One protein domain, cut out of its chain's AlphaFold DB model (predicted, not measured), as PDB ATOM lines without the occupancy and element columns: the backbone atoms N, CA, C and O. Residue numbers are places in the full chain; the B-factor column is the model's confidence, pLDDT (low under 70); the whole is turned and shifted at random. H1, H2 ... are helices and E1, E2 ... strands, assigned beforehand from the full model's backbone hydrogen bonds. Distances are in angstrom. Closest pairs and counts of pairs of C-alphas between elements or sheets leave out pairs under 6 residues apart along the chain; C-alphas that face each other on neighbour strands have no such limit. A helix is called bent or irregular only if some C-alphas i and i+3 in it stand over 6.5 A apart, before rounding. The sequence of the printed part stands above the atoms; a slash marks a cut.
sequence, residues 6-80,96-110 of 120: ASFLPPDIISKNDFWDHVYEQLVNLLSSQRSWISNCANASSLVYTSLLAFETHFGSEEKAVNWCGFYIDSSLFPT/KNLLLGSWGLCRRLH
ATOM      1  N   ALA A   6      52.817  15.936  30.198       58.03
ATOM      2  CA  ALA A   6      52.224  15.732  31.524       58.03
ATOM      3  C   ALA A   6      50.822  15.093  31.480       58.03
ATOM      4  O   ALA A   6      50.303  14.682  32.511       58.03
ATOM      5  N   SER A   7      50.194  15.048  30.303       61.38
ATOM      6  CA  SER A   7      48.899  14.391  30.078       61.38
ATOM      7  C   SER A   7      49.029  13.015  29.419       61.38
ATOM      8  O   SER A   7      48.015  12.378  29.138       61.38
ATOM      9  N   PHE A   8      50.257  12.559  29.149       71.06
ATOM     10  CA  PHE A   8      50.494  11.231  28.602       71.06
ATOM     11  C   PHE A   8      50.427  10.198  29.725       71.06
ATOM     12  O   PHE A   8      51.255  10.201  30.634       71.06
ATOM     13  N   LEU A   9      49.435   9.314  29.658       77.75
ATOM     14  CA  LEU A   9      49.287   8.229  30.619       77.75
ATOM     15  C   LEU A   9      50.228   7.078  30.237       77.75
ATOM     16  O   LEU A   9      50.119   6.555  29.124       77.75
ATOM     17  N   PRO A  10      51.139   6.654  31.133       81.88
ATOM     18  CA  PRO A  10      51.911   5.438  30.934       81.88
ATOM     19  C   PRO A  10      50.982   4.228  30.744       81.88
ATOM     20  O   PRO A  10      49.955   4.141  31.423       81.88
ATOM     21  N   PRO A  11      51.350   3.257  29.890       77.06
ATOM     22  CA  PRO A  11      50.542   2.057  29.657       77.06
ATOM     23  C   PRO A  11      50.377   1.182  30.911       77.06
ATOM     24  O   PRO A  11      49.480   0.344  30.960       77.06
ATOM     25  N   ASP A  12      51.215   1.392  31.929       81.31
ATOM     26  CA  ASP A  12      51.175   0.675  33.204       81.31
ATOM     27  C   ASP A  12      50.009   1.127  34.110       81.31
ATOM     28  O   ASP A  12      49.669   0.439  35.075       81.31
ATOM     29  N   ILE A  13      49.367   2.265  33.805       83.06
ATOM     30  CA  ILE A  13      48.223   2.789  34.560       83.06
ATOM     31  C   ILE A  13      46.935   2.141  34.054       83.06
ATOM     32  O   ILE A  13      46.340   2.561  33.063       83.06
ATOM     33  N   ILE A  14      46.485   1.115  34.775       81.75
ATOM     34  CA  ILE A  14      45.274   0.357  34.432       81.75
ATOM     35  C   ILE A  14      44.129   0.698  35.388       81.75
ATOM     36  O   ILE A  14      42.969   0.742  34.979       81.75
ATOM     37  N   SER A  15      44.429   0.933  36.671       88.44
ATOM     38  CA  SER A  15      43.398   1.182  37.675       88.44
ATOM     39  C   SER A  15      43.066   2.668  37.817       88.44
ATOM     40  O   SER A  15      43.889   3.558  37.606       88.44
ATOM     41  N   LYS A  16      41.831   2.948  38.245       88.00
ATOM     42  CA  LYS A  16      41.388   4.313  38.555       88.00
ATOM     43  C   LYS A  16      42.216   4.952  39.679       88.00
ATOM     44  O   LYS A  16      42.361   6.169  39.671       88.00
ATOM     45  N   ASN A  17      42.712   4.169  40.638       91.00
ATOM     46  CA  ASN A  17      43.537   4.698  41.726       91.00
ATOM     47  C   ASN A  17      44.889   5.171  41.195       91.00
ATOM     48  O   ASN A  17      45.219   6.336  41.386       91.00
ATOM     49  N   ASP A  18      45.576   4.323  40.429       89.75
ATOM     50  CA  ASP A  18      46.878   4.656  39.832       89.75
ATOM     51  C   ASP A  18      46.777   5.901  38.935       89.75
ATOM     52  O   ASP A  18      47.665   6.752  38.920       89.75
ATOM     53  N   PHE A  19      45.651   6.054  38.228       91.06
ATOM     54  CA  PHE A  19      45.357   7.252  37.445       91.06
ATOM     55  C   PHE A  19      45.301   8.519  38.311       91.06
ATOM     56  O   PHE A  19      45.912   9.530  37.962       91.06
ATOM     57  N   TRP A  20      44.567   8.494  39.429       91.75
ATOM     58  CA  TRP A  20      44.456   9.666  40.302       91.75
ATOM     59  C   TRP A  20      45.763   9.981  41.020       91.75
ATOM     60  O   TRP A  20      46.068  11.163  41.181       91.75
ATOM     61  N   ASP A  21      46.540   8.963  41.385       92.38
ATOM     62  CA  ASP A  21      47.871   9.139  41.966       92.38
ATOM     63  C   ASP A  21      48.809   9.831  40.963       92.38
ATOM     64  O   ASP A  21      49.446  10.833  41.294       92.38
ATOM     65  N   HIS A  22      48.798   9.404  39.697       90.81
ATOM     66  CA  HIS A  22      49.571  10.050  38.637       90.81
ATOM     67  C   HIS A  22      49.148  11.507  38.402       90.81
ATOM     68  O   HIS A  22      49.986  12.411  38.393       90.81
ATOM     69  N   VAL A  23      47.846  11.771  38.256       91.56
ATOM     70  CA  VAL A  23      47.326  13.139  38.077       91.56
ATOM     71  C   VAL A  23      47.689  14.026  39.271       91.56
ATOM     72  O   VAL A  23      48.034  15.196  39.088       91.56
ATOM     73  N   TYR A  24      47.649  13.484  40.489       92.62
ATOM     74  CA  TYR A  24      48.038  14.197  41.701       92.62
ATOM     75  C   TYR A  24      49.511  14.624  41.670       92.62
ATOM     76  O   TYR A  24      49.800  15.798  41.911       92.62
ATOM     77  N   GLU A  25      50.436  13.733  41.308       91.06
ATOM     78  CA  GLU A  25      51.861  14.071  41.182       91.06
ATOM     79  C   GLU A  25      52.105  15.183  40.153       91.06
ATOM     80  O   GLU A  25      52.845  16.140  40.414       91.06
ATOM     81  N   GLN A  26      51.434  15.111  38.999       90.12
ATOM     82  CA  GLN A  26      51.540  16.149  37.973       90.12
ATOM     83  C   GLN A  26      51.007  17.501  38.474       90.12
ATOM     84  O   GLN A  26      51.623  18.544  38.232       90.12
ATOM     85  N   LEU A  27      49.897  17.502  39.221       90.75
ATOM     86  CA  LEU A  27      49.335  18.709  39.832       90.75
ATOM     87  C   LEU A  27      50.264  19.315  40.887       90.75
ATOM     88  O   LEU A  27      50.441  20.533  40.906       90.75
ATOM     89  N   VAL A  28      50.891  18.499  41.738       91.56
ATOM     90  CA  VAL A  28      51.863  18.980  42.735       91.56
ATOM     91  C   VAL A  28      53.012  19.713  42.042       91.56
ATOM     92  O   VAL A  28      53.337  20.847  42.407       91.56
ATOM     93  N   ASN A  29      53.571  19.118  40.988       89.00
ATOM     94  CA  ASN A  29      54.651  19.726  40.215       89.00
ATOM     95  C   ASN A  29      54.215  21.041  39.554       89.00
ATOM     96  O   ASN A  29      54.945  22.033  39.618       89.00
ATOM     97  N   LEU A  30      53.005  21.081  38.987       87.12
ATOM     98  CA  LEU A  30      52.434  22.270  38.352       87.12
ATOM     99  C   LEU A  30      52.235  23.436  39.337       87.12
ATOM    100  O   LEU A  30      52.483  24.590  38.982       87.12
ATOM    101  N   LEU A  31      51.799  23.145  40.565       88.88
ATOM    102  CA  LEU A  31      51.413  24.151  41.560       88.88
ATOM    103  C   LEU A  31      52.574  24.621  42.447       88.88
ATOM    104  O   LEU A  31      52.537  25.742  42.953       88.88
ATOM    105  N   SER A  32      53.614  23.802  42.614       85.88
ATOM    106  CA  SER A  32      54.716  24.023  43.568       85.88
ATOM    107  C   SER A  32      55.450  25.368  43.444       85.88
ATOM    108  O   SER A  32      55.953  25.889  44.438       85.88
ATOM    109  N   SER A  33      55.510  25.960  42.248       80.00
ATOM    110  CA  SER A  33      56.329  27.148  41.955       80.00
ATOM    111  C   SER A  33      55.529  28.417  41.632       80.00
ATOM    112  O   SER A  33      56.124  29.469  41.390       80.00
ATOM    113  N   GLN A  34      54.190  28.363  41.631       82.62
ATOM    114  CA  GLN A  34      53.342  29.440  41.106       82.62
ATOM    115  C   GLN A  34      52.347  29.982  42.136       82.62
ATOM    116  O   GLN A  34      51.648  29.233  42.810       82.62
ATOM    117  N   ARG A  35      52.222  31.316  42.206       85.81
ATOM    118  CA  ARG A  35      51.296  32.018  43.123       85.81
ATOM    119  C   ARG A  35      50.025  32.554  42.455       85.81
ATOM    120  O   ARG A  35      49.126  33.023  43.149       85.81
ATOM    121  N   SER A  36      49.944  32.519  41.123       88.19
ATOM    122  CA  SER A  36      48.769  32.997  40.385       88.19
ATOM    123  C   SER A  36      47.653  31.959  40.462       88.19
ATOM    124  O   SER A  36      47.590  31.047  39.644       88.19
ATOM    125  N   TRP A  37      46.770  32.084  41.455       86.25
ATOM    126  CA  TRP A  37      45.733  31.083  41.717       86.25
ATOM    127  C   TRP A  37      44.771  30.884  40.531       86.25
ATOM    128  O   TRP A  37      44.404  29.753  40.237       86.25
ATOM    129  N   ILE A  38      44.437  31.944  39.785       88.56
ATOM    130  CA  ILE A  38      43.565  31.857  38.596       88.56
ATOM    131  C   ILE A  38      44.243  31.036  37.495       88.56
ATOM    132  O   ILE A  38      43.639  30.125  36.930       88.56
ATOM    133  N   SER A  39      45.511  31.342  37.203       88.69
ATOM    134  CA  SER A  39      46.296  30.609  36.205       88.69
ATOM    135  C   SER A  39      46.510  29.160  36.632       88.69
ATOM    136  O   SER A  39      46.367  28.255  35.819       88.69
ATOM    137  N   ASN A  40      46.781  28.931  37.916       90.88
ATOM    138  CA  ASN A  40      46.925  27.605  38.499       90.88
ATOM    139  C   ASN A  40      45.646  26.777  38.340       90.88
ATOM    140  O   ASN A  40      45.721  25.640  37.887       90.88
ATOM    141  N   CYS A  41      44.476  27.350  38.643       90.75
ATOM    142  CA  CYS A  41      43.189  26.689  38.433       90.75
ATOM    143  C   CYS A  41      42.945  26.372  36.953       90.75
ATOM    144  O   CYS A  41      42.555  25.253  36.642       90.75
ATOM    145  N   ALA A  42      43.211  27.309  36.038       90.56
ATOM    146  CA  ALA A  42      43.035  27.076  34.603       90.56
ATOM    147  C   ALA A  42      43.973  25.977  34.065       90.56
ATOM    148  O   ALA A  42      43.554  25.101  33.306       90.56
ATOM    149  N   ASN A  43      45.237  25.984  34.497       89.88
ATOM    150  CA  ASN A  43      46.217  24.973  34.111       89.88
ATOM    151  C   ASN A  43      45.854  23.600  34.697       89.88
ATOM    152  O   ASN A  43      45.910  22.598  33.988       89.88
ATOM    153  N   ALA A  44      45.425  23.554  35.962       92.06
ATOM    154  CA  ALA A  44      44.977  22.328  36.614       92.06
ATOM    155  C   ALA A  44      43.733  21.738  35.932       92.06
ATOM    156  O   ALA A  44      43.703  20.539  35.667       92.06
ATOM    157  N   SER A  45      42.734  22.558  35.580       92.06
ATOM    158  CA  SER A  45      41.545  22.074  34.864       92.06
ATOM    159  C   SER A  45      41.889  21.543  33.477       92.06
ATOM    160  O   SER A  45      41.341  20.523  33.069       92.06
ATOM    161  N   SER A  46      42.824  22.190  32.771       90.75
ATOM    162  CA  SER A  46      43.307  21.698  31.477       90.75
ATOM    163  C   SER A  46      44.008  20.347  31.617       90.75
ATOM    164  O   SER A  46      43.741  19.448  30.828       90.75
ATOM    165  N   LEU A  47      44.873  20.187  32.622       90.56
ATOM    166  CA  LEU A  47      45.597  18.940  32.875       90.56
ATOM    167  C   LEU A  47      44.636  17.792  33.185       90.56
ATOM    168  O   LEU A  47      44.725  16.727  32.574       90.56
ATOM    169  N   VAL A  48      43.692  18.016  34.103       90.38
ATOM    170  CA  VAL A  48      42.706  17.005  34.503       90.38
ATOM    171  C   VAL A  48      41.807  16.630  33.327       90.38
ATOM    172  O   VAL A  48      41.593  15.447  33.086       90.38
ATOM    173  N   TYR A  49      41.321  17.612  32.561       89.81
ATOM    174  CA  TYR A  49      40.488  17.355  31.386       89.81
ATOM    175  C   TYR A  49      41.206  16.482  30.354       89.81
ATOM    176  O   TYR A  49      40.680  15.443  29.961       89.81
ATOM    177  N   THR A  50      42.427  16.857  29.960       89.19
ATOM    178  CA  THR A  50      43.188  16.093  28.964       89.19
ATOM    179  C   THR A  50      43.545  14.696  29.475       89.19
ATOM    180  O   THR A  50      43.448  13.737  28.715       89.19
ATOM    181  N   SER A  51      43.872  14.546  30.763       89.38
ATOM    182  CA  SER A  51      44.163  13.232  31.362       89.38
ATOM    183  C   SER A  51      42.929  12.321  31.374       89.38
ATOM    184  O   SER A  51      43.028  11.134  31.084       89.38
ATOM    185  N   LEU A  52      41.745  12.870  31.665       88.19
ATOM    186  CA  LEU A  52      40.488  12.116  31.633       88.19
ATOM    187  C   LEU A  52      40.117  11.676  30.214       88.19
ATOM    188  O   LEU A  52      39.626  10.564  30.041       88.19
ATOM    189  N   LEU A  53      40.379  12.516  29.207       86.38
ATOM    190  CA  LEU A  53      40.197  12.139  27.804       86.38
ATOM    191  C   LEU A  53      41.175  11.044  27.368       86.38
ATOM    192  O   LEU A  53      40.774  10.135  26.652       86.38
ATOM    193  N   ALA A  54      42.428  11.103  27.824       85.81
ATOM    194  CA  ALA A  54      43.438  10.093  27.514       85.81
ATOM    195  C   ALA A  54      43.130   8.722  28.146       85.81
ATOM    196  O   ALA A  54      43.590   7.697  27.646       85.81
ATOM    197  N   PHE A  55      42.342   8.671  29.229       85.62
ATOM    198  CA  PHE A  55      41.983   7.418  29.895       85.62
ATOM    199  C   PHE A  55      40.727   6.773  29.291       85.62
ATOM    200  O   PHE A  55      39.670   6.671  29.925       85.62
ATOM    201  N   GLU A  56      40.847   6.310  28.045       81.81
ATOM    202  CA  GLU A  56      39.745   5.723  27.265       81.81
ATOM    203  C   GLU A  56      39.059   4.541  27.962       81.81
ATOM    204  O   GLU A  56      37.833   4.421  27.910       81.81
ATOM    205  N   THR A  57      39.822   3.723  28.693       79.69
ATOM    206  CA  THR A  57      39.335   2.515  29.377       79.69
ATOM    207  C   THR A  57      38.233   2.797  30.404       79.69
ATOM    208  O   THR A  57      37.341   1.969  30.590       79.69
ATOM    209  N   HIS A  58      38.260   3.958  31.065       76.69
ATOM    210  CA  HIS A  58      37.286   4.305  32.108       76.69
ATOM    211  C   HIS A  58      36.492   5.591  31.838       76.69
ATOM    212  O   HIS A  58      35.328   5.651  32.246       76.69
ATOM    213  N   PHE A  59      37.085   6.597  31.183       76.50
ATOM    214  CA  PHE A  59      36.496   7.937  31.030       76.50
ATOM    215  C   PHE A  59      36.492   8.487  29.596       76.50
ATOM    216  O   PHE A  59      35.732   9.412  29.340       76.50
ATOM    217  N   GLY A  60      37.292   7.959  28.663       66.00
ATOM    218  CA  GLY A  60      37.385   8.509  27.296       66.00
ATOM    219  C   GLY A  60      36.431   7.895  26.257       66.00
ATOM    220  O   GLY A  60      36.325   8.421  25.157       66.00
ATOM    221  N   SER A  61      35.706   6.816  26.577       71.19
ATOM    222  CA  SER A  61      34.682   6.254  25.673       71.19
ATOM    223  C   SER A  61      33.481   7.201  25.519       71.19
ATOM    224  O   SER A  61      33.069   7.808  26.503       71.19
ATOM    225  N   GLU A  62      32.891   7.301  24.320       67.81
ATOM    226  CA  GLU A  62      31.867   8.309  23.964       67.81
ATOM    227  C   GLU A  62      30.706   8.434  24.970       67.81
ATOM    228  O   GLU A  62      30.245   9.541  25.241       67.81
ATOM    229  N   GLU A  63      30.263   7.334  25.591       72.50
ATOM    230  CA  GLU A  63      29.180   7.361  26.590       72.50
ATOM    231  C   GLU A  63      29.596   7.933  27.959       72.50
ATOM    232  O   GLU A  63      28.748   8.367  28.740       72.50
ATOM    233  N   LYS A  64      30.894   7.917  28.276       74.94
ATOM    234  CA  LYS A  64      31.473   8.367  29.557       74.94
ATOM    235  C   LYS A  64      32.435   9.544  29.397       74.94
ATOM    236  O   LYS A  64      33.025   9.967  30.392       74.94
ATOM    237  N   ALA A  65      32.548  10.066  28.178       78.62
ATOM    238  CA  ALA A  65      33.442  11.147  27.816       78.62
ATOM    239  C   ALA A  65      33.178  12.382  28.679       78.62
ATOM    240  O   ALA A  65      32.072  12.930  28.741       78.62
ATOM    241  N   VAL A  66      34.228  12.834  29.353       82.50
ATOM    242  CA  VAL A  66      34.189  14.059  30.144       82.50
ATOM    243  C   VAL A  66      34.103  15.243  29.187       82.50
ATOM    244  O   VAL A  66      34.972  15.431  28.346       82.50
ATOM    245  N   ASN A  67      33.053  16.053  29.320       86.56
ATOM    246  CA  ASN A  67      32.814  17.211  28.449       86.56
ATOM    247  C   ASN A  67      33.281  18.545  29.054       86.56
ATOM    248  O   ASN A  67      33.342  19.555  28.353       86.56
ATOM    249  N   TRP A  68      33.585  18.566  30.354       88.12
ATOM    250  CA  TRP A  68      33.985  19.771  31.065       88.12
ATOM    251  C   TRP A  68      34.771  19.443  32.335       88.12
ATOM    252  O   TRP A  68      34.458  18.492  33.052       88.12
ATOM    253  N   CYS A  69      35.761  20.279  32.642       90.75
ATOM    254  CA  CYS A  69      36.478  20.286  33.910       90.75
ATOM    255  C   CYS A  69      36.707  21.734  34.348       90.75
ATOM    256  O   CYS A  69      37.018  22.599  33.527       90.75
ATOM    257  N   GLY A  70      36.577  22.000  35.642       91.06
ATOM    258  CA  GLY A  70      36.797  23.323  36.202       91.06
ATOM    259  C   GLY A  70      36.551  23.354  37.701       91.06
ATOM    260  O   GLY A  70      36.251  22.337  38.327       91.06
ATOM    261  N   PHE A  71      36.676  24.548  38.267       90.44
ATOM    262  CA  PHE A  71      36.533  24.781  39.696       90.44
ATOM    263  C   PHE A  71      35.367  25.728  39.961       90.44
ATOM    264  O   PHE A  71      35.175  26.722  39.256       90.44
ATOM    265  N   TYR A  72      34.610  25.422  41.008       87.94
ATOM    266  CA  TYR A  72      33.655  26.345  41.604       87.94
ATOM    267  C   TYR A  72      34.329  27.032  42.780       87.94
ATOM    268  O   TYR A  72      34.988  26.372  43.582       87.94
ATOM    269  N   ILE A  73      34.151  28.345  42.886       85.56
ATOM    270  CA  ILE A  73      34.698  29.119  43.998       85.56
ATOM    271  C   ILE A  73      33.535  29.610  44.842       85.56
ATOM    272  O   ILE A  73      32.557  30.151  44.320       85.56
ATOM    273  N   ASP A  74      33.648  29.397  46.146       84.00
ATOM    274  CA  ASP A  74      32.677  29.888  47.109       84.00
ATOM    275  C   ASP A  74      32.800  31.414  47.236       84.00
ATOM    276  O   ASP A  74      33.884  31.944  47.499       84.00
ATOM    277  N   SER A  75      31.688  32.130  47.049       81.81
ATOM    278  CA  SER A  75      31.639  33.589  47.163       81.81
ATOM    279  C   SER A  75      32.109  34.105  48.522       81.81
ATOM    280  O   SER A  75      32.610  35.221  48.600       81.81
ATOM    281  N   SER A  76      31.954  33.311  49.587       82.38
ATOM    282  CA  SER A  76      32.376  33.678  50.945       82.38
ATOM    283  C   SER A  76      33.892  33.829  51.093       82.38
ATOM    284  O   SER A  76      34.353  34.458  52.041       82.38
ATOM    285  N   LEU A  77      34.673  33.293  50.148       82.38
ATOM    286  CA  LEU A  77      36.127  33.442  50.117       82.38
ATOM    287  C   LEU A  77      36.572  34.776  49.502       82.38
ATOM    288  O   LEU A  77      37.746  35.134  49.611       82.38
ATOM    289  N   PHE A  78      35.668  35.509  48.846       81.00
ATOM    290  CA  PHE A  78      35.982  36.820  48.290       81.00
ATOM    291  C   PHE A  78      35.764  37.916  49.335       81.00
ATOM    292  O   PHE A  78      34.789  37.874  50.087       81.00
ATOM    293  N   PRO A  79      36.639  38.935  49.373       80.00
ATOM    294  CA  PRO A  79      36.425  40.080  50.240       80.00
ATOM    295  C   PRO A  79      35.124  40.790  49.855       80.00
ATOM    296  O   PRO A  79      34.850  41.011  48.673       80.00
ATOM    297  N   THR A  80      34.337  41.173  50.861       77.06
ATOM    298  CA  THR A  80      33.115  41.950  50.650       77.06
ATOM    299  C   THR A  80      33.471  43.255  49.929       77.06
ATOM    300  O   THR A  80      34.317  44.007  50.424       77.06
ATOM    301  N   LYS A  96      25.084  30.944  49.888       55.50
ATOM    302  CA  LYS A  96      26.399  30.515  49.398       55.50
ATOM    303  C   LYS A  96      26.377  30.518  47.872       55.50
ATOM    304  O   LYS A  96      25.898  29.571  47.246       55.50
ATOM    305  N   ASN A  97      26.848  31.606  47.275       64.81
ATOM    306  CA  ASN A  97      26.865  31.769  45.833       64.81
ATOM    307  C   ASN A  97      28.112  31.080  45.274       64.81
ATOM    308  O   ASN A  97      29.240  31.457  45.580       64.81
ATOM    309  N   LEU A  98      27.913  30.065  44.439       57.81
ATOM    310  CA  LEU A  98      29.009  29.448  43.699       57.81
ATOM    311  C   LEU A  98      29.251  30.264  42.430       57.81
ATOM    312  O   LEU A  98      28.357  30.401  41.589       57.81
ATOM    313  N   LEU A  99      30.455  30.817  42.300       61.00
ATOM    314  CA  LEU A  99      30.871  31.542  41.107       61.00
ATOM    315  C   LEU A  99      31.519  30.550  40.136       61.00
ATOM    316  O   LEU A  99      32.513  29.895  40.457       61.00
ATOM    317  N   LEU A 100      30.921  30.418  38.952       50.62
ATOM    318  CA  LEU A 100      31.464  29.638  37.842       50.62
ATOM    319  C   LEU A 100      32.619  30.401  37.188       50.62
ATOM    320  O   LEU A 100      32.417  31.474  36.617       50.62
ATOM    321  N   GLY A 101      33.819  29.828  37.233       45.38
ATOM    322  CA  GLY A 101      34.968  30.325  36.487       45.38
ATOM    323  C   GLY A 101      34.961  29.810  35.050       45.38
ATOM    324  O   GLY A 101      35.472  28.731  34.777       45.38
ATOM    325  N   SER A 102      34.420  30.594  34.121       40.31
ATOM    326  CA  SER A 102      34.828  30.548  32.715       40.31
ATOM    327  C   SER A 102      34.802  31.974  32.177       40.31
ATOM    328  O   SER A 102      33.881  32.737  32.484       40.31
ATOM    329  N   TRP A 103      35.868  32.366  31.478       39.22
ATOM    330  CA  TRP A 103      36.130  33.752  31.095       39.22
ATOM    331  C   TRP A 103      34.892  34.374  30.425       39.22
ATOM    332  O   TRP A 103      34.447  33.922  29.375       39.22
ATOM    333  N   GLY A 104      34.326  35.404  31.062       37.47
ATOM    334  CA  GLY A 104      33.327  36.291  30.460       37.47
ATOM    335  C   GLY A 104      31.855  36.074  30.825       37.47
ATOM    336  O   GLY A 104      31.047  36.935  30.488       37.47
ATOM    337  N   LEU A 105      31.463  35.016  31.544       38.28
ATOM    338  CA  LEU A 105      30.062  34.876  31.970       38.28
ATOM    339  C   LEU A 105      29.957  34.250  33.362       38.28
ATOM    340  O   LEU A 105      29.839  33.037  33.519       38.28
ATOM    341  N   CYS A 106      29.970  35.102  34.386       39.53
ATOM    342  CA  CYS A 106      29.665  34.708  35.755       39.53
ATOM    343  C   CYS A 106      28.184  34.295  35.841       39.53
ATOM    344  O   CYS A 106      27.305  35.117  36.110       39.53
ATOM    345  N   ARG A 107      27.869  33.029  35.549       44.38
ATOM    346  CA  ARG A 107      26.533  32.480  35.803       44.38
ATOM    347  C   ARG A 107      26.402  32.212  37.296       44.38
ATOM    348  O   ARG A 107      27.114  31.382  37.853       44.38
ATOM    349  N   ARG A 108      25.460  32.919  37.917       45.22
ATOM    350  CA  ARG A 108      25.012  32.681  39.288       45.22
ATOM    351  C   ARG A 108      24.306  31.326  39.340       45.22
ATOM    352  O   ARG A 108      23.223  31.180  38.776       45.22
ATOM    353  N   LEU A 109      24.912  30.341  39.993       47.47
ATOM    354  CA  LEU A 109      24.226  29.097  40.329       47.47
ATOM    355  C   LEU A 109      23.598  29.248  41.712       47.47
ATOM    356  O   LEU A 109      24.299  29.269  42.721       47.47
ATOM    357  N   HIS A 110      22.271  29.362  41.757       43.34
ATOM    358  CA  HIS A 110      21.532  29.212  43.005       43.34
ATOM    359  C   HIS A 110      21.448  27.727  43.356       43.34
ATOM    360  O   HIS A 110      20.883  26.933  42.602       43.34
TER     361      HIS A 110
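What this domain is: This is residues 6 to 80 and 96 to 110 of the 120 residues of an uncharacterized protein of Pyrrhoderma noxium (UniProt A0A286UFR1). Two helices side by side, H1 and H2, make a helical hairpin, with the short H3 at the far end of H2; the long link after H3 runs back past H2 to a small two-strand ribbon, E1 and E2, away from the hairpin. The 90 printed residues hold three named helices and then two named strands, in the order H1, H2, H3, E1, E2; the sheet E1 - E2 is antiparallel and the class is mostly helix. The whole is loose, with a radius of gyration of the C-alphas of 15.2 A and spans of 48 by 35 by 21 A.

Where its parts are: H1, residues 16 to 31, begins at C-alpha 16 (41.388, 4.313, 38.555) and is 22.4 A long. H2, residues 37 to 54, is 25.4 A long and ends at C-alpha 54 (43.438, 10.093, 27.514). H3 is residues 56 to 60; it is irregular, but only just, with C-alphas 57 and 60 6.6 A apart. E1 is residues 72 to 74, and E2, residues 98 to 100, ends at C-alpha 100 (31.464, 29.638, 37.842).

How they stand to each other: The hairpin H1 and H2 touch, closest at the C-alphas of Leu 31 and Asn 40, 6.4 A, with a shallow tilt of 30 degrees, opposite ways. H2, with residues 52 to 54 alone, touches H3 only at the corner; the closest C-alphas are those of Leu 53 and Gly 60, 4.6 A. H1 and H2 are apart from both strands. In E1 and E2, N 99 and O 73 are within hydrogen-bond range at 3.0 A. Residues 98 to 99 of E2 also pair antiparallel with residues 108 to 109. Every O i to N i+4 pair is within range in H1 and H2; in H3 it is 0 of 1, with 0 of 2 for O i to N i+3.

The domain as a whole: The C-alphas farthest apart, of Pro 11 and Thr 80, are 48.3 A apart. Residues 81 to 95 are not printed; C-alphas 80 and 96 are 13.3 A apart across the cut. The link from H3 to E1 is long. Mean pLDDT of the printed part is 78.4; residues 6 to 7, 60, 62 and 96 to 110 are under 70.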